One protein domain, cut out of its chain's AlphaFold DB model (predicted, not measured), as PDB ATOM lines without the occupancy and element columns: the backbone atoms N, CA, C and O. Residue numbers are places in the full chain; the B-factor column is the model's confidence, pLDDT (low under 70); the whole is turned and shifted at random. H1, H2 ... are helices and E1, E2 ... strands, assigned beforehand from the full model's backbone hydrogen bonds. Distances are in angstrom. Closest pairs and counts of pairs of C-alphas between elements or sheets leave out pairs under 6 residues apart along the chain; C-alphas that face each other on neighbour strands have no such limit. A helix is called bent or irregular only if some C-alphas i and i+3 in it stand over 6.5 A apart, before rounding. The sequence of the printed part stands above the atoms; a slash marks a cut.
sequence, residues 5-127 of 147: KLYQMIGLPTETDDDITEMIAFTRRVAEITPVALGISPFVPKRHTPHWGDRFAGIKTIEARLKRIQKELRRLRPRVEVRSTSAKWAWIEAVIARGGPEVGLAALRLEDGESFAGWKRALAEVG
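This is residues 5 to 127 of the 147 residues of a protein of Oceanithermus profundus (UniProt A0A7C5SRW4). The small sheet E1, E2, E3 has two long helices, H1 and H2, side by side over one face. Beyond its strands' last residues, H3, H4 and H5 form a second, smaller lobe. The printed part has 123 residues with five named helices and three named strands, in the order E1 H1 E2 H2 E3 H3 H4 H5; the sheet runs E1 E2 E3, parallel, and the class is mixed. It is only just loose, close to compact, with a radius of gyration of the C-alphas of 16.8 A, and spans 51 by 33 by 22 A.

E1 is residues 5 to 10, from C-alpha 5 at (-25.837, -54.022, 18.752); E2 is 36 to 42, 19.0 A; E3 is 80 to 84. H1 is 17 to 33, 25.3 A; H2 is 59 to 76, 26.2 A, irregular, with C-alphas 72 and 75 7.1 A apart. H3 is 87 to 98, 16.4 A; H4 is 101 to 108; H5 is 116 to 125, ending at (6.516, -29.059, 15.023).

N 8 and O 39 of E1 and E2 are 2.8 A apart, as are N 40 and O 83 of E2 and E3. Two strand-helix-strand units, parallel neighbour strands with a helix between, are E1, H1, E2 and E2, H2, E3, both crossovers right-handed. H1 and H2 are on the same face, making two layers, helices over a sheet, at heights of 8.8 A and 9.3 A. They touch at Ile 24 and Ile 69, closest C-alphas 6.5 A, at a shallow tilt of 27 degrees, the same way. H3 only grazes the sheet; its residues 87 to 91 touch H2, closest C-alphas Ile 59 and Ala 87, 5.1 A. H4 touches H5, closest C-alphas Ala 106 and Ala 122, 4.8 A, at a steep tilt of 51 degrees, opposite ways. H5 touches residues 88 to 92 of H3, closest C-alphas Lys 88 and Phe 116, 6.5 A. Every O i to N i+4 pair is within hydrogen-bond range in H3, H4 and H5; 12 of 13 are in H1 and 12 of 14 in H2.

The C-alphas of Ile 33 and Glu 125, the two farthest apart, are 52.3 A apart. The printed part has no cut; the link E2 to H2, residues 43 to 58, is long. Residue 112 is under 70 in pLDDT.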
ATOM      1  N   LYS A   5     -27.040 -54.855  18.742       97.38
ATOM      2  CA  LYS A   5     -25.837 -54.022  18.752       97.38
ATOM      3  C   LYS A   5     -25.906 -53.100  19.960       97.38
ATOM      4  O   LYS A   5     -26.848 -52.321  20.064       97.38
ATOM      5  N   LEU A   6     -24.927 -53.198  20.848       97.81
ATOM      6  CA  LEU A   6     -24.796 -52.308  21.995       97.81
ATOM      7  C   LEU A   6     -23.652 -51.342  21.715       97.81
ATOM      8  O   LEU A   6     -22.540 -51.784  21.430       97.81
ATOM      9  N   TYR A   7     -23.934 -50.045  21.782       97.69
ATOM     10  CA  TYR A   7     -22.933 -48.993  21.655       97.69
ATOM     11  C   TYR A   7     -22.639 -48.464  23.046       97.69
ATOM     12  O   TYR A   7     -23.508 -47.869  23.676       97.69
ATOM     13  N   GLN A   8     -21.438 -48.748  23.526       97.94
ATOM     14  CA  GLN A   8     -20.968 -48.328  24.832       97.94
ATOM     15  C   GLN A   8     -19.767 -47.409  24.684       97.94
ATOM     16  O   GLN A   8     -19.039 -47.434  23.686       97.94
ATOM     17  N   MET A   9     -19.571 -46.597  25.708       97.44
ATOM     18  CA  MET A   9     -18.463 -45.671  25.803       97.44
ATOM     19  C   MET A   9     -17.626 -46.001  27.031       97.44
ATOM     20  O   MET A   9     -18.163 -46.526  27.999       97.44
ATOM     21  N   ILE A  10     -16.323 -45.720  26.973       98.19
ATOM     22  CA  ILE A  10     -15.435 -45.820  28.137       98.19
ATOM     23  C   ILE A  10     -14.561 -44.576  28.275       98.19
ATOM     24  O   ILE A  10     -14.214 -43.947  27.279       98.19
ATOM     25  N   GLY A  11     -14.126 -44.262  29.485       96.25
ATOM     26  CA  GLY A  11     -13.240 -43.137  29.780       96.25
ATOM     27  C   GLY A  11     -13.975 -41.830  30.068       96.25
ATOM     28  O   GLY A  11     -13.409 -40.764  29.832       96.25
ATOM     29  N   LEU A  12     -15.217 -41.901  30.556       95.81
ATOM     30  CA  LEU A  12     -15.925 -40.728  31.073       95.81
ATOM     31  C   LEU A  12     -15.223 -40.174  32.334       95.81
ATOM     32  O   LEU A  12     -14.560 -40.936  33.042       95.81
ATOM     33  N   PRO A  13     -15.374 -38.874  32.655       91.81
ATOM     34  CA  PRO A  13     -14.625 -38.224  33.739       91.81
ATOM     35  C   PRO A  13     -14.826 -38.856  35.117       91.81
ATOM     36  O   PRO A  13     -13.897 -38.907  35.919       91.81
ATOM     37  N   THR A  14     -16.034 -39.347  35.390       92.44
ATOM     38  CA  THR A  14     -16.402 -39.985  36.660       92.44
ATOM     39  C   THR A  14     -16.359 -41.512  36.590       92.44
ATOM     40  O   THR A  14     -16.775 -42.165  37.541       92.44
ATOM     41  N   GLU A  15     -15.908 -42.091  35.473       96.12
ATOM     42  CA  GLU A  15     -15.927 -43.539  35.268       96.12
ATOM     43  C   GLU A  15     -14.854 -44.241  36.093       96.12
ATOM     44  O   GLU A  15     -13.647 -43.991  35.970       96.12
ATOM     45  N   THR A  16     -15.309 -45.216  36.860       96.50
ATOM     46  CA  THR A  16     -14.508 -46.087  37.707       96.50
ATOM     47  C   THR A  16     -14.353 -47.473  37.080       96.50
ATOM     48  O   THR A  16     -14.966 -47.817  36.067       96.50
ATOM     49  N   ASP A  17     -13.517 -48.317  37.683       96.81
ATOM     50  CA  ASP A  17     -13.392 -49.708  37.243       96.81
ATOM     51  C   ASP A  17     -14.609 -50.574  37.626       96.81
ATOM     52  O   ASP A  17     -14.775 -51.670  37.071       96.81
ATOM     53  N   ASP A  18     -15.480 -50.086  38.514       98.19
ATOM     54  CA  ASP A  18     -16.758 -50.721  38.843       98.19
ATOM     55  C   ASP A  18     -17.755 -50.571  37.691       98.19
ATOM     56  O   ASP A  18     -18.420 -51.546  37.341       98.19
ATOM     57  N   ASP A  19     -17.764 -49.430  36.999       98.31
ATOM     58  CA  ASP A  19     -18.583 -49.221  35.796       98.31
ATOM     59  C   ASP A  19     -18.188 -50.194  34.672       98.31
ATOM     60  O   ASP A  19     -19.033 -50.791  34.000       98.31
ATOM     61  N   ILE A  20     -16.884 -50.447  34.511       98.50
ATOM     62  CA  ILE A  20     -16.378 -51.452  33.564       98.50
ATOM     63  C   ILE A  20     -16.816 -52.863  33.972       98.50
ATOM     64  O   ILE A  20     -17.156 -53.681  33.111       98.50
ATOM     65  N   THR A  21     -16.823 -53.153  35.275       98.62
ATOM     66  CA  THR A  21     -17.320 -54.425  35.818       98.62
ATOM     67  C   THR A  21     -18.806 -54.605  35.511       98.62
ATOM     68  O   THR A  21     -19.208 -55.669  35.029       98.62
ATOM     69  N   GLU A  22     -19.609 -53.566  35.740       98.50
ATOM     70  CA  GLU A  22     -21.046 -53.567  35.474       98.50
ATOM     71  C   GLU A  22     -21.317 -53.777  33.984       98.50
ATOM     72  O   GLU A  22     -22.011 -54.729  33.636       98.50
ATOM     73  N   MET A  23     -20.675 -53.014  33.092       98.44
ATOM     74  CA  MET A  23     -20.865 -53.143  31.642       98.44
ATOM     75  C   MET A  23     -20.566 -54.566  31.133       98.44
ATOM     76  O   MET A  23     -21.275 -55.094  30.264       98.44
ATOM     77  N   ILE A  24     -19.520 -55.219  31.659       98.62
ATOM     78  CA  ILE A  24     -19.189 -56.616  31.332       98.62
ATOM     79  C   ILE A  24     -20.305 -57.554  31.811       98.62
ATOM     80  O   ILE A  24     -20.731 -58.439  31.060       98.62
ATOM     81  N   ALA A  25     -20.790 -57.368  33.041       98.69
ATOM     82  CA  ALA A  25     -21.879 -58.158  33.608       98.69
ATOM     83  C   ALA A  25     -23.198 -57.947  32.845       98.69
ATOM     84  O   ALA A  25     -23.876 -58.919  32.514       98.69
ATOM     85  N   PHE A  26     -23.531 -56.707  32.489       98.56
ATOM     86  CA  PHE A  26     -24.676 -56.368  31.651       98.56
ATOM     87  C   PHE A  26     -24.598 -57.064  30.294       98.56
ATOM     88  O   PHE A  26     -25.533 -57.757  29.897       98.56
ATOM     89  N   THR A  27     -23.449 -56.974  29.619       98.56
ATOM     90  CA  THR A  27     -23.236 -57.634  28.323       98.56
ATOM     91  C   THR A  27     -23.426 -59.150  28.423       98.56
ATOM     92  O   THR A  27     -24.027 -59.747  27.530       98.56
ATOM     93  N   ARG A  28     -22.962 -59.781  29.514       98.38
ATOM     94  CA  ARG A  28     -23.185 -61.214  29.787       98.38
ATOM     95  C   ARG A  28     -24.669 -61.555  29.891       98.38
ATOM     96  O   ARG A  28     -25.117 -62.457  29.189       98.38
ATOM     97  N   ARG A  29     -25.426 -60.797  30.692       98.31
ATOM     98  CA  ARG A  29     -26.874 -61.001  30.869       98.31
ATOM     99  C   ARG A  29     -27.636 -60.847  29.551       98.31
ATOM    100  O   ARG A  29     -28.487 -61.668  29.231       98.31
ATOM    101  N   VAL A  30     -27.304 -59.842  28.736       98.06
ATOM    102  CA  VAL A  30     -27.929 -59.680  27.408       98.06
ATOM    103  C   VAL A  30     -27.566 -60.848  26.488       98.06
ATOM    104  O   VAL A  30     -28.427 -61.356  25.766       98.06
ATOM    105  N   ALA A  31     -26.313 -61.311  26.542       97.56
ATOM    106  CA  ALA A  31     -25.853 -62.429  25.733       97.56
ATOM    107  C   ALA A  31     -26.620 -63.723  26.035       97.56
ATOM    108  O   ALA A  31     -26.868 -64.486  25.107       97.56
ATOM    109  N   GLU A  32     -27.056 -63.968  27.273       97.25
ATOM    110  CA  GLU A  32     -27.898 -65.126  27.629       97.25
ATOM    111  C   GLU A  32     -29.232 -65.150  26.865       97.25
ATOM    112  O   GLU A  32     -29.742 -66.228  26.551       97.25
ATOM    113  N   ILE A  33     -29.736 -63.984  26.456       97.19
ATOM    114  CA  ILE A  33     -31.006 -63.827  25.737       97.19
ATOM    115  C   ILE A  33     -30.792 -63.851  24.218       97.19
ATOM    116  O   ILE A  33     -31.503 -64.547  23.498       97.19
ATOM    117  N   THR A  34     -29.799 -63.118  23.701       97.69
ATOM    118  CA  THR A  34     -29.579 -62.962  22.250       97.69
ATOM    119  C   THR A  34     -28.111 -62.668  21.924       97.69
ATOM    120  O   THR A  34     -27.411 -62.124  22.774       97.69
ATOM    121  N   PRO A  35     -27.590 -63.010  20.729       98.06
ATOM    122  CA  PRO A  35     -26.235 -62.623  20.339       98.06
ATOM    123  C   PRO A  35     -26.017 -61.105  20.405       98.06
ATOM    124  O   PRO A  35     -26.897 -60.323  20.038       98.06
ATOM    125  N   VAL A  36     -24.820 -60.691  20.824       98.44
ATOM    126  CA  VAL A  36     -24.458 -59.283  21.034       98.44
ATOM    127  C   VAL A  36     -23.244 -58.901  20.197       98.44
ATOM    128  O   VAL A  36     -22.204 -59.554  20.249       98.44
ATOM    129  N   ALA A  37     -23.360 -57.790  19.477       98.19
ATOM    130  CA  ALA A  37     -22.227 -57.049  18.942       98.19
ATOM    131  C   ALA A  37     -22.006 -55.806  19.818       98.19
ATOM    132  O   ALA A  37     -22.782 -54.854  19.759       98.19
ATOM    133  N   LEU A  38     -20.968 -55.837  20.652       98.38
ATOM    134  CA  LEU A  38     -20.611 -54.758  21.567       98.38
ATOM    135  C   LEU A  38     -19.591 -53.838  20.888       98.38
ATOM    136  O   LEU A  38     -18.426 -54.208  20.729       98.38
ATOM    137  N   GLY A  39     -20.039 -52.656  20.474       98.31
ATOM    138  CA  GLY A  39     -19.194 -51.572  19.986       98.31
ATOM    139  C   GLY A  39     -18.772 -50.664  21.135       98.31
ATOM    140  O   GLY A  39     -19.632 -50.173  21.859       98.31
ATOM    141  N   ILE A  40     -17.470 -50.439  21.294       98.56
ATOM    142  CA  ILE A  40     -16.905 -49.616  22.368       98.56
ATOM    143  C   ILE A  40     -16.089 -48.480  21.761       98.56
ATOM    144  O   ILE A  40     -15.090 -48.725  21.077       98.56
ATOM    145  N   SER A  41     -16.477 -47.242  22.043       97.81
ATOM    146  CA  SER A  41     -15.690 -46.054  21.705       97.81
ATOM    147  C   SER A  41     -15.147 -45.403  22.973       97.81
ATOM    148  O   SER A  41     -15.910 -45.193  23.913       97.81
ATOM    149  N   PRO A  42     -13.865 -45.030  23.032       97.56
ATOM    150  CA  PRO A  42     -13.409 -44.148  24.091       97.56
ATOM    151  C   PRO A  42     -14.128 -42.797  24.026       97.56
ATOM    152  O   PRO A  42     -14.486 -42.326  22.947       97.56
ATOM    153  N   PHE A  43     -14.337 -42.183  25.182       96.75
ATOM    154  CA  PHE A  43     -14.917 -40.858  25.295       96.75
ATOM    155  C   PHE A  43     -13.959 -39.813  24.732       96.75
ATOM    156  O   PHE A  43     -12.783 -39.759  25.099       96.75
ATOM    157  N   VAL A  44     -14.481 -38.980  23.836       95.06
ATOM    158  CA  VAL A  44     -13.758 -37.875  23.213       95.06
ATOM    159  C   VAL A  44     -14.531 -36.595  23.509       95.06
ATOM    160  O   VAL A  44     -15.608 -36.410  22.936       95.06
ATOM    161  N   PRO A  45     -14.024 -35.713  24.382       91.19
ATOM    162  CA  PRO A  45     -14.696 -34.456  24.666       91.19
ATOM    163  C   PRO A  45     -14.473 -33.466  23.511       91.19
ATOM    164  O   PRO A  45     -13.358 -33.307  23.011       91.19
ATOM    165  N   LYS A  46     -15.559 -32.842  23.035       91.50
ATOM    166  CA  LYS A  46     -15.590 -32.072  21.773       91.50
ATOM    167  C   LYS A  46     -15.889 -30.597  22.022       91.50
ATOM    168  O   LYS A  46     -16.633 -30.276  22.955       91.50
ATOM    169  N   ARG A  47     -15.354 -29.703  21.169       89.19
ATOM    170  CA  ARG A  47     -15.714 -28.266  21.159       89.19
ATOM    171  C   ARG A  47     -17.238 -28.119  21.145       89.19
ATOM    172  O   ARG A  47     -17.923 -28.892  20.480       89.19
ATOM    173  N   HIS A  48     -17.757 -27.107  21.841       88.62
ATOM    174  CA  HIS A  48     -19.188 -26.769  21.852       88.62
ATOM    175  C   HIS A  48     -20.114 -27.869  22.410       88.62
ATOM    176  O   HIS A  48     -21.294 -27.921  22.071       88.62
ATOM    177  N   THR A  49     -19.599 -28.728  23.293       91.44
ATOM    178  CA  THR A  49     -20.401 -29.691  24.065       91.44
ATOM    179  C   THR A  49     -20.292 -29.394  25.563       91.44
ATOM    180  O   THR A  49     -19.295 -28.796  25.973       91.44
ATOM    181  N   PRO A  50     -21.259 -29.815  26.405       93.62
ATOM    182  CA  PRO A  50     -21.170 -29.623  27.858       93.62
ATOM    183  C   PRO A  50     -19.883 -30.187  28.475       93.62
ATOM    184  O   PRO A  50     -19.358 -29.634  29.431       93.62
ATOM    185  N   HIS A  51     -19.342 -31.247  27.875       92.00
ATOM    186  CA  HIS A  51     -18.128 -31.923  28.319       92.00
ATOM    187  C   HIS A  51     -16.829 -31.333  27.751       92.00
ATOM    188  O   HIS A  51     -15.766 -31.931  27.875       92.00
ATOM    189  N   TRP A  52     -16.877 -30.174  27.091       89.69
ATOM    190  CA  TRP A  52     -15.699 -29.561  26.468       89.69
ATOM    191  C   TRP A  52     -14.488 -29.447  27.415       89.69
ATOM    192  O   TRP A  52     -13.362 -29.724  27.000       89.69
ATOM    193  N   GLY A  53     -14.733 -29.072  28.676       89.75
ATOM    194  CA  GLY A  53     -13.703 -28.890  29.705       89.75
ATOM    195  C   GLY A  53     -13.166 -30.187  30.313       89.75
ATOM    196  O   GLY A  53     -12.252 -30.139  31.134       89.75
ATOM    197  N   ASP A  54     -13.701 -31.342  29.918       92.31
ATOM    198  CA  ASP A  54     -13.296 -32.619  30.481       92.31
ATOM    199  C   ASP A  54     -12.000 -33.138  29.866       92.31
ATOM    200  O   ASP A  54     -11.705 -32.968  28.676       92.31
ATOM    201  N   ARG A  55     -11.229 -33.856  30.681       91.88
ATOM    202  CA  ARG A  55      -9.987 -34.489  30.239       91.88
ATOM    203  C   ARG A  55     -10.266 -35.766  29.456       91.88
ATOM    204  O   ARG A  55     -11.176 -36.529  29.767       91.88
ATOM    205  N   PHE A  56      -9.433 -36.036  28.457       94.06
ATOM    206  CA  PHE A  56      -9.350 -37.375  27.883       94.06
ATOM    207  C   PHE A  56      -8.744 -38.324  28.926       94.06
ATOM    208  O   PHE A  56      -7.677 -38.038  29.463       94.06
ATOM    209  N   ALA A  57      -9.376 -39.473  29.183       94.25
ATOM    210  CA  ALA A  57      -8.954 -40.416  30.232       94.25
ATOM    211  C   ALA A  57      -7.522 -40.972  30.067       94.25
ATOM    212  O   ALA A  57      -6.961 -41.566  30.992       94.25
ATOM    213  N   GLY A  58      -6.928 -40.795  28.885       93.06
ATOM    214  CA  GLY A  58      -5.560 -41.186  28.583       93.06
ATOM    215  C   GLY A  58      -5.459 -42.582  27.972       93.06
ATOM    216  O   GLY A  58      -6.217 -43.503  28.282       93.06
ATOM    217  N   ILE A  59      -4.471 -42.743  27.090       94.75
ATOM    218  CA  ILE A  59      -4.281 -43.967  26.296       94.75
ATOM    219  C   ILE A  59      -4.076 -45.190  27.200       94.75
ATOM    220  O   ILE A  59      -4.720 -46.209  26.980       94.75
ATOM    221  N   LYS A  60      -3.233 -45.077  28.241       94.12
ATOM    222  CA  LYS A  60      -2.943 -46.177  29.179       94.12
ATOM    223  C   LYS A  60      -4.224 -46.698  29.852       94.12
ATOM    224  O   LYS A  60      -4.466 -47.903  29.848       94.12
ATOM    225  N   THR A  61      -5.052 -45.795  30.381       95.12
ATOM    226  CA  THR A  61      -6.320 -46.119  31.057       95.12
ATOM    227  C   THR A  61      -7.283 -46.832  30.112       95.12
ATOM    228  O   THR A  61      -7.791 -47.911  30.421       95.12
ATOM    229  N   ILE A  62      -7.488 -46.268  28.919       97.06
ATOM    230  CA  ILE A  62      -8.399 -46.823  27.914       97.06
ATOM    231  C   ILE A  62      -7.907 -48.195  27.435       97.06
ATOM    232  O   ILE A  62      -8.694 -49.139  27.377       97.06
ATOM    233  N   GLU A  63      -6.614 -48.350  27.129       97.38
ATOM    234  CA  GLU A  63      -6.041 -49.638  26.710       97.38
ATOM    235  C   GLU A  63      -6.195 -50.710  27.798       97.38
ATOM    236  O   GLU A  63      -6.560 -51.848  27.488       97.38
ATOM    237  N   ALA A  64      -5.980 -50.358  29.071       97.62
ATOM    238  CA  ALA A  64      -6.169 -51.274  30.195       97.62
ATOM    239  C   ALA A  64      -7.629 -51.749  30.307       97.62
ATOM    240  O   ALA A  64      -7.881 -52.957  30.393       97.62
ATOM    241  N   ARG A  65      -8.591 -50.820  30.225       98.31
ATOM    242  CA  ARG A  65     -10.031 -51.125  30.269       98.31
ATOM    243  C   ARG A  65     -10.469 -51.978  29.076       98.31
ATOM    244  O   ARG A  65     -11.080 -53.029  29.273       98.31
ATOM    245  N   LEU A  66     -10.076 -51.619  27.850       98.38
ATOM    246  CA  LEU A  66     -10.358 -52.418  26.649       98.38
ATOM    247  C   LEU A  66      -9.787 -53.834  26.758       98.38
ATOM    248  O   LEU A  66     -10.483 -54.806  26.457       98.38
ATOM    249  N   LYS A  67      -8.542 -53.972  27.229       98.12
ATOM    250  CA  LYS A  67      -7.901 -55.277  27.425       98.12
ATOM    251  C   LYS A  67      -8.665 -56.129  28.435       98.12
ATOM    252  O   LYS A  67      -8.843 -57.327  28.200       98.12
ATOM    253  N   ARG A  68      -9.137 -55.533  29.535       98.44
ATOM    254  CA  ARG A  68      -9.979 -56.213  30.527       98.44
ATOM    255  C   ARG A  68     -11.287 -56.701  29.902       98.44
ATOM    256  O   ARG A  68     -11.568 -57.897  29.969       98.44
ATOM    257  N   ILE A  69     -12.025 -55.824  29.221       98.50
ATOM    258  CA  ILE A  69     -13.309 -56.154  28.579       98.50
ATOM    259  C   ILE A  69     -13.139 -57.284  27.558       98.50
ATOM    260  O   ILE A  69     -13.858 -58.285  27.596       98.50
ATOM    261  N   GLN A  70     -12.139 -57.170  26.679       97.88
ATOM    262  CA  GLN A  70     -11.835 -58.202  25.690       97.88
ATOM    263  C   GLN A  70     -11.502 -59.538  26.361       97.88
ATOM    264  O   GLN A  70     -12.041 -60.567  25.957       97.88
ATOM    265  N   LYS A  71     -10.652 -59.543  27.399       98.19
ATOM    266  CA  LYS A  71     -10.277 -60.758  28.142       98.19
ATOM    267  C   LYS A  71     -11.496 -61.430  28.775       98.19
ATOM    268  O   LYS A  71     -11.647 -62.646  28.650       98.19
ATOM    269  N   GLU A  72     -12.345 -60.659  29.443       98.38
ATOM    270  CA  GLU A  72     -13.472 -61.174  30.222       98.38
ATOM    271  C   GLU A  72     -14.665 -61.628  29.375       98.38
ATOM    272  O   GLU A  72     -15.405 -62.519  29.802       98.38
ATOM    273  N   LEU A  73     -14.846 -61.064  28.177       98.31
ATOM    274  CA  LEU A  73     -15.911 -61.453  27.247       98.31
ATOM    275  C   LEU A  73     -15.448 -62.465  26.189       98.31
ATOM    276  O   LEU A  73     -16.284 -63.081  25.530       98.31
ATOM    277  N   ARG A  74     -14.137 -62.715  26.047       96.81
ATOM    278  CA  ARG A  74     -13.578 -63.635  25.033       96.81
ATOM    279  C   ARG A  74     -14.216 -65.025  25.052       96.81
ATOM    280  O   ARG A  74     -14.418 -65.607  23.992       96.81
ATOM    281  N   ARG A  75     -14.517 -65.555  26.243       95.81
ATOM    282  CA  ARG A  75     -15.094 -66.902  26.428       95.81
ATOM    283  C   ARG A  75     -16.539 -67.026  25.932       95.81
ATOM    284  O   ARG A  75     -17.027 -68.139  25.819       95.81
ATOM    285  N   LEU A  76     -17.198 -65.910  25.627       96.81
ATOM    286  CA  LEU A  76     -18.574 -65.878  25.129       96.81
ATOM    287  C   LEU A  76     -18.642 -65.820  23.601       96.81
ATOM    288  O   LEU A  76     -19.729 -65.719  23.042       96.81
ATOM    289  N   ARG A  77     -17.505 -65.860  22.896       94.31
ATOM    290  CA  ARG A  77     -17.508 -65.981  21.434       94.31
ATOM    291  C   ARG A  77     -18.104 -67.336  21.001       94.31
ATOM    292  O   ARG A  77     -17.852 -68.333  21.672       94.31
ATOM    293  N   PRO A  78     -18.858 -67.389  19.883       93.69
ATOM    294  CA  PRO A  78     -19.164 -66.278  18.974       93.69
ATOM    295  C   PRO A  78     -20.379 -65.433  19.401       93.69
ATOM    296  O   PRO A  78     -20.740 -64.495  18.699       93.69
ATOM    297  N   ARG A  79     -21.022 -65.752  20.528       96.81
ATOM    298  CA  ARG A  79     -22.258 -65.104  20.987       96.81
ATOM    299  C   ARG A  79     -22.069 -63.633  21.369       96.81
ATOM    300  O   ARG A  79     -23.008 -62.860  21.213       96.81
ATOM    301  N   VAL A  80     -20.871 -63.251  21.814       98.25
ATOM    302  CA  VAL A  80     -20.466 -61.851  22.016       98.25
ATOM    303  C   VAL A  80     -19.290 -61.503  21.109       98.25
ATOM    304  O   VAL A  80     -18.197 -62.064  21.228       98.25
ATOM    305  N   GLU A  81     -19.500 -60.531  20.229       97.62
ATOM    306  CA  GLU A  81     -18.466 -59.927  19.397       97.62
ATOM    307  C   GLU A  81     -18.120 -58.536  19.940       97.62
ATOM    308  O   GLU A  81     -18.945 -57.629  19.907       97.62
ATOM    309  N   VAL A  82     -16.893 -58.358  20.438       98.12
ATOM    310  CA  VAL A  82     -16.396 -57.056  20.907       98.12
ATOM    311  C   VAL A  82     -15.652 -56.359  19.773       98.12
ATOM    312  O   VAL A  82     -14.703 -56.923  19.222       98.12
ATOM    313  N   ARG A  83     -16.056 -55.126  19.462       96.62
ATOM    314  CA  ARG A  83     -15.386 -54.213  18.530       96.62
ATOM    315  C   ARG A  83     -15.062 -52.927  19.272       96.62
ATOM    316  O   ARG A  83     -15.945 -52.345  19.888       96.62
ATOM    317  N   SER A  84     -13.816 -52.477  19.213       96.81
ATOM    318  CA  SER A  84     -13.386 -51.282  19.937       96.81
ATOM    319  C   SER A  84     -12.558 -50.357  19.065       96.81
ATOM    320  O   SER A  84     -11.670 -50.827  18.349       96.81
ATOM    321  N   THR A  85     -12.786 -49.052  19.192       95.62
ATOM    322  CA  THR A  85     -11.874 -48.043  18.650       95.62
ATOM    323  C   THR A  85     -10.563 -48.061  19.438       95.62
ATOM    324  O   THR A  85     -10.553 -48.213  20.659       95.62
ATOM    325  N   SER A  86      -9.436 -47.929  18.737       94.62
ATOM    326  CA  SER A  86      -8.108 -47.843  19.359       94.62
ATOM    327  C   SER A  86      -7.996 -46.611  20.254       94.62
ATOM    328  O   SER A  86      -8.380 -45.514  19.853       94.62
ATOM    329  N   ALA A  87      -7.373 -46.766  21.421       95.88
ATOM    330  CA  ALA A  87      -7.097 -45.660  22.332       95.88
ATOM    331  C   ALA A  87      -6.219 -44.568  21.695       95.88
ATOM    332  O   ALA A  87      -6.458 -43.383  21.903       95.88
ATOM    333  N   LYS A  88      -5.229 -44.958  20.878       95.44
ATOM    334  CA  LYS A  88      -4.358 -44.018  20.150       95.44
ATOM    335  C   LYS A  88      -5.126 -43.217  19.104       95.44
ATOM    336  O   LYS A  88      -4.877 -42.028  18.950       95.44
ATOM    337  N   TRP A  89      -6.067 -43.858  18.412       95.38
ATOM    338  CA  TRP A  89      -6.915 -43.181  17.431       95.38
ATOM    339  C   TRP A  89      -7.952 -42.279  18.100       95.38
ATOM    340  O   TRP A  89      -8.160 -41.168  17.638       95.38
ATOM    341  N   ALA A  90      -8.521 -42.692  19.234       96.12
ATOM    342  CA  ALA A  90      -9.391 -41.824  20.026       96.12
ATOM    343  C   ALA A  90      -8.641 -40.613  20.606       96.12
ATOM    344  O   ALA A  90      -9.204 -39.528  20.695       96.12
ATOM    345  N   TRP A  91      -7.358 -40.767  20.949       95.31
ATOM    346  CA  TRP A  91      -6.518 -39.627  21.314       95.31
ATOM    347  C   TRP A  91      -6.355 -38.653  20.142       95.31
ATOM    348  O   TRP A  91      -6.528 -37.456  20.335       95.31
ATOM    349  N   ILE A  92      -6.089 -39.149  18.927       94.75
ATOM    350  CA  ILE A  92      -6.026 -38.304  17.720       94.75
ATOM    351  C   ILE A  92      -7.373 -37.608  17.482       94.75
ATOM    352  O   ILE A  92      -7.398 -36.410  17.215       94.75
ATOM    353  N   GLU A  93      -8.497 -38.313  17.647       95.25
ATOM    354  CA  GLU A  93      -9.832 -37.708  17.556       95.25
ATOM    355  C   GLU A  93     -10.008 -36.594  18.592       95.25
ATOM    356  O   GLU A  93     -10.521 -35.536  18.248       95.25
ATOM    357  N   ALA A  94      -9.544 -36.782  19.831       94.19
ATOM    358  CA  ALA A  94      -9.570 -35.739  20.855       94.19
ATOM    359  C   ALA A  94      -8.708 -34.532  20.473       94.19
ATOM    360  O   ALA A  94      -9.164 -33.401  20.611       94.19
ATOM    361  N   VAL A  95      -7.509 -34.748  19.925       93.94
ATOM    362  CA  VAL A  95      -6.672 -33.656  19.406       93.94
ATOM    363  C   VAL A  95      -7.410 -32.877  18.321       93.94
ATOM    364  O   VAL A  95      -7.478 -31.657  18.394       93.94
ATOM    365  N   ILE A  96      -8.005 -33.554  17.340       94.38
ATOM    366  CA  ILE A  96      -8.723 -32.899  16.236       94.38
ATOM    367  C   ILE A  96      -9.984 -32.191  16.741       94.38
ATOM    368  O   ILE A  96     -10.245 -31.050  16.375       94.38
ATOM    369  N   ALA A  97     -10.753 -32.841  17.615       93.12
ATOM    370  CA  ALA A  97     -11.997 -32.308  18.160       93.12
ATOM    371  C   ALA A  97     -11.786 -31.083  19.055       93.12
ATOM    372  O   ALA A  97     -12.746 -30.349  19.298       93.12
ATOM    373  N   ARG A  98     -10.560 -30.874  19.555       88.81
ATOM    374  CA  ARG A  98     -10.189 -29.711  20.362       88.81
ATOM    375  C   ARG A  98      -9.210 -28.763  19.708       88.81
ATOM    376  O   ARG A  98      -9.100 -27.643  20.188       88.81
ATOM    377  N   GLY A  99      -8.521 -29.162  18.655       89.44
ATOM    378  CA  GLY A  99      -7.530 -28.351  17.968       89.44
ATOM    379  C   GLY A  99      -8.117 -27.122  17.286       89.44
ATOM    380  O   GLY A  99      -9.321 -27.041  17.035       89.44
ATOM    381  N   GLY A 100      -7.255 -26.152  16.998       91.50
ATOM    382  CA  GLY A 100      -7.523 -25.068  16.066       91.50
ATOM    383  C   GLY A 100      -6.873 -25.306  14.694       91.50
ATOM    384  O   GLY A 100      -6.474 -26.432  14.367       91.50
ATOM    385  N   PRO A 101      -6.748 -24.249  13.869       94.38
ATOM    386  CA  PRO A 101      -6.097 -24.308  12.558       94.38
ATOM    387  C   PRO A 101      -4.693 -24.928  12.576       94.38
ATOM    388  O   PRO A 101      -4.306 -25.589  11.616       94.38
ATOM    389  N   GLU A 102      -3.942 -24.781  13.666       93.81
ATOM    390  CA  GLU A 102      -2.615 -25.369  13.856       93.81
ATOM    391  C   GLU A 102      -2.620 -26.904  13.825       93.81
ATOM    392  O   GLU A 102      -1.711 -27.507  13.255       93.81
ATOM    393  N   VAL A 103      -3.673 -27.549  14.340       94.88
ATOM    394  CA  VAL A 103      -3.850 -29.007  14.226       94.88
ATOM    395  C   VAL A 103      -4.158 -29.395  12.781       94.88
ATOM    396  O   VAL A 103      -3.664 -30.413  12.302       94.88
ATOM    397  N   GLY A 104      -4.897 -28.554  12.052       94.69
ATOM    398  CA  GLY A 104      -5.073 -28.700  10.606       94.69
ATOM    399  C   GLY A 104      -3.742 -28.614   9.852       94.69
ATOM    400  O   GLY A 104      -3.456 -29.460   9.009       94.69
ATOM    401  N   LEU A 105      -2.877 -27.656  10.206       94.12
ATOM    402  CA  LEU A 105      -1.526 -27.555   9.647       94.12
ATOM    403  C   LEU A 105      -0.669 -28.780   9.999       94.12
ATOM    404  O   LEU A 105       0.128 -29.220   9.173       94.12
ATOM    405  N   ALA A 106      -0.801 -29.335  11.206       94.19
ATOM    406  CA  ALA A 106      -0.132 -30.581  11.573       94.19
ATOM    407  C   ALA A 106      -0.626 -31.755  10.710       94.19
ATOM    408  O   ALA A 106       0.189 -32.539  10.230       94.19
ATOM    409  N   ALA A 107      -1.932 -31.840  10.448       94.44
ATOM    410  CA  ALA A 107      -2.517 -32.880   9.603       94.44
ATOM    411  C   ALA A 107      -1.987 -32.835   8.157       94.44
ATOM    412  O   ALA A 107      -1.670 -33.879   7.595       94.44
ATOM    413  N   LEU A 108      -1.815 -31.636   7.584       93.50
ATOM    414  CA  LEU A 108      -1.239 -31.457   6.240       93.50
ATOM    415  C   LEU A 108       0.199 -31.987   6.119       93.50
ATOM    416  O   LEU A 108       0.642 -32.297   5.023       93.50
ATOM    417  N   ARG A 109       0.937 -32.125   7.227       90.25
ATOM    418  CA  ARG A 109       2.311 -32.663   7.227       90.25
ATOM    419  C   ARG A 109       2.373 -34.195   7.215       90.25
ATOM    420  O   ARG A 109       3.466 -34.752   7.264       90.25
ATOM    421  N   LEU A 110       1.232 -34.883   7.207       92.19
ATOM    422  CA  LEU A 110       1.153 -36.348   7.263       92.19
ATOM    423  C   LEU A 110       1.078 -37.009   5.873       92.19
ATOM    424  O   LEU A 110       0.771 -38.201   5.811       92.19
ATOM    425  N   GLU A 111       1.340 -36.254   4.794       70.38
ATOM    426  CA  GLU A 111       1.375 -36.739   3.404       70.38
ATOM    427  C   GLU A 111       2.221 -38.028   3.315       70.38
ATOM    428  O   GLU A 111       3.422 -38.028   3.576       70.38
ATOM    429  N   ASP A 112       1.542 -39.142   3.024       64.88
ATOM    430  CA  ASP A 112       2.061 -40.512   2.923       64.88
ATOM    431  C   ASP A 112       2.627 -41.151   4.206       64.88
ATOM    432  O   ASP A 112       3.759 -41.633   4.264       64.88
ATOM    433  N   GLY A 113       1.793 -41.274   5.243       71.19
ATOM    434  CA  GLY A 113       2.065 -42.234   6.320       71.19
ATOM    435  C   GLY A 113       1.431 -41.895   7.654       71.19
ATOM    436  O   GLY A 113       2.135 -41.794   8.668       71.19
ATOM    437  N   GLU A 114       0.105 -41.731   7.672       87.19
ATOM    438  CA  GLU A 114      -0.614 -41.437   8.906       87.19
ATOM    439  C   GLU A 114      -0.320 -42.503   9.970       87.19
ATOM    440  O   GLU A 114      -0.533 -43.706   9.804       87.19
ATOM    441  N   SER A 115       0.195 -42.039  11.102       93.12
ATOM    442  CA  SER A 115       0.463 -42.883  12.251       93.12
ATOM    443  C   SER A 115       0.379 -42.065  13.525       93.12
ATOM    444  O   SER A 115       0.583 -40.852  13.531       93.12
ATOM    445  N   PHE A 116       0.159 -42.746  14.647       92.38
ATOM    446  CA  PHE A 116       0.179 -42.102  15.959       92.38
ATOM    447  C   PHE A 116       1.508 -41.380  16.247       92.38
ATOM    448  O   PHE A 116       1.521 -40.310  16.849       92.38
ATOM    449  N   ALA A 117       2.637 -41.942  15.807       91.81
ATOM    450  CA  ALA A 117       3.937 -41.286  15.940       91.81
ATOM    451  C   ALA A 117       4.054 -40.054  15.026       91.81
ATOM    452  O   ALA A 117       4.566 -39.028  15.471       91.81
ATOM    453  N   GLY A 118       3.543 -40.148  13.793       93.94
ATOM    454  CA  GLY A 118       3.476 -39.036  12.846       93.94
ATOM    455  C   GLY A 118       2.686 -37.854  13.403       93.94
ATOM    456  O   GLY A 118       3.218 -36.749  13.446       93.94
ATOM    457  N   TRP A 119       1.489 -38.107  13.940       94.06
ATOM    458  CA  TRP A 119       0.669 -37.090  14.605       94.06
ATOM    459  C   TRP A 119       1.413 -36.387  15.742       94.06
ATOM    460  O   TRP A 119       1.484 -35.164  15.760       94.06
ATOM    461  N   LYS A 120       2.029 -37.136  16.667       92.19
ATOM    462  CA  LYS A 120       2.792 -36.530  17.775       92.19
ATOM    463  C   LYS A 120       3.924 -35.623  17.288       92.19
ATOM    464  O   LYS A 120       4.133 -34.561  17.865       92.19
ATOM    465  N   ARG A 121       4.656 -36.046  16.254       92.38
ATOM    466  CA  ARG A 121       5.741 -35.254  15.663       92.38
ATOM    467  C   ARG A 121       5.201 -33.983  15.007       92.38
ATOM    468  O   ARG A 121       5.673 -32.904  15.336       92.38
ATOM    469  N   ALA A 122       4.180 -34.100  14.160       94.06
ATOM    470  CA  ALA A 122       3.596 -32.958  13.463       94.06
ATOM    471  C   ALA A 122       2.999 -31.923  14.433       94.06
ATOM    472  O   ALA A 122       3.162 -30.724  14.230       94.06
ATOM    473  N   LEU A 123       2.358 -32.375  15.519       93.75
ATOM    474  CA  LEU A 123       1.837 -31.500  16.577       93.75
ATOM    475  C   LEU A 123       2.959 -30.763  17.323       93.75
ATOM    476  O   LEU A 123       2.822 -29.578  17.609       93.75
ATOM    477  N   ALA A 124       4.079 -31.440  17.601       91.62
ATOM    478  CA  ALA A 124       5.241 -30.811  18.226       91.62
ATOM    479  C   ALA A 124       5.880 -29.746  17.316       91.62
ATOM    480  O   ALA A 124       6.245 -28.676  17.794       91.62
ATOM    481  N   GLU A 125       5.965 -30.002  16.009       92.94
ATOM    482  CA  GLU A 125       6.516 -29.059  15.023       92.94
ATOM    483  C   GLU A 125       5.692 -27.773  14.885       92.94
ATOM    484  O   GLU A 125       6.252 -26.712  14.616       92.94
ATOM    485  N   VAL A 126       4.372 -27.844  15.086       93.25
ATOM    486  CA  VAL A 126       3.497 -26.657  15.117       93.25
ATOM    487  C   VAL A 126       3.358 -26.043  16.513       93.25
ATOM    488  O   VAL A 126       2.609 -25.086  16.680       93.25
ATOM    489  N   GLY A 127       4.046 -26.589  17.522       90.56
ATOM    490  CA  GLY A 127       3.981 -26.109  18.903       90.56
ATOM    491  C   GLY A 127       2.622 -26.318  19.579       90.56
ATOM    492  O   GLY A 127       2.281 -25.577  20.498       90.56
TER     493      GLY A 127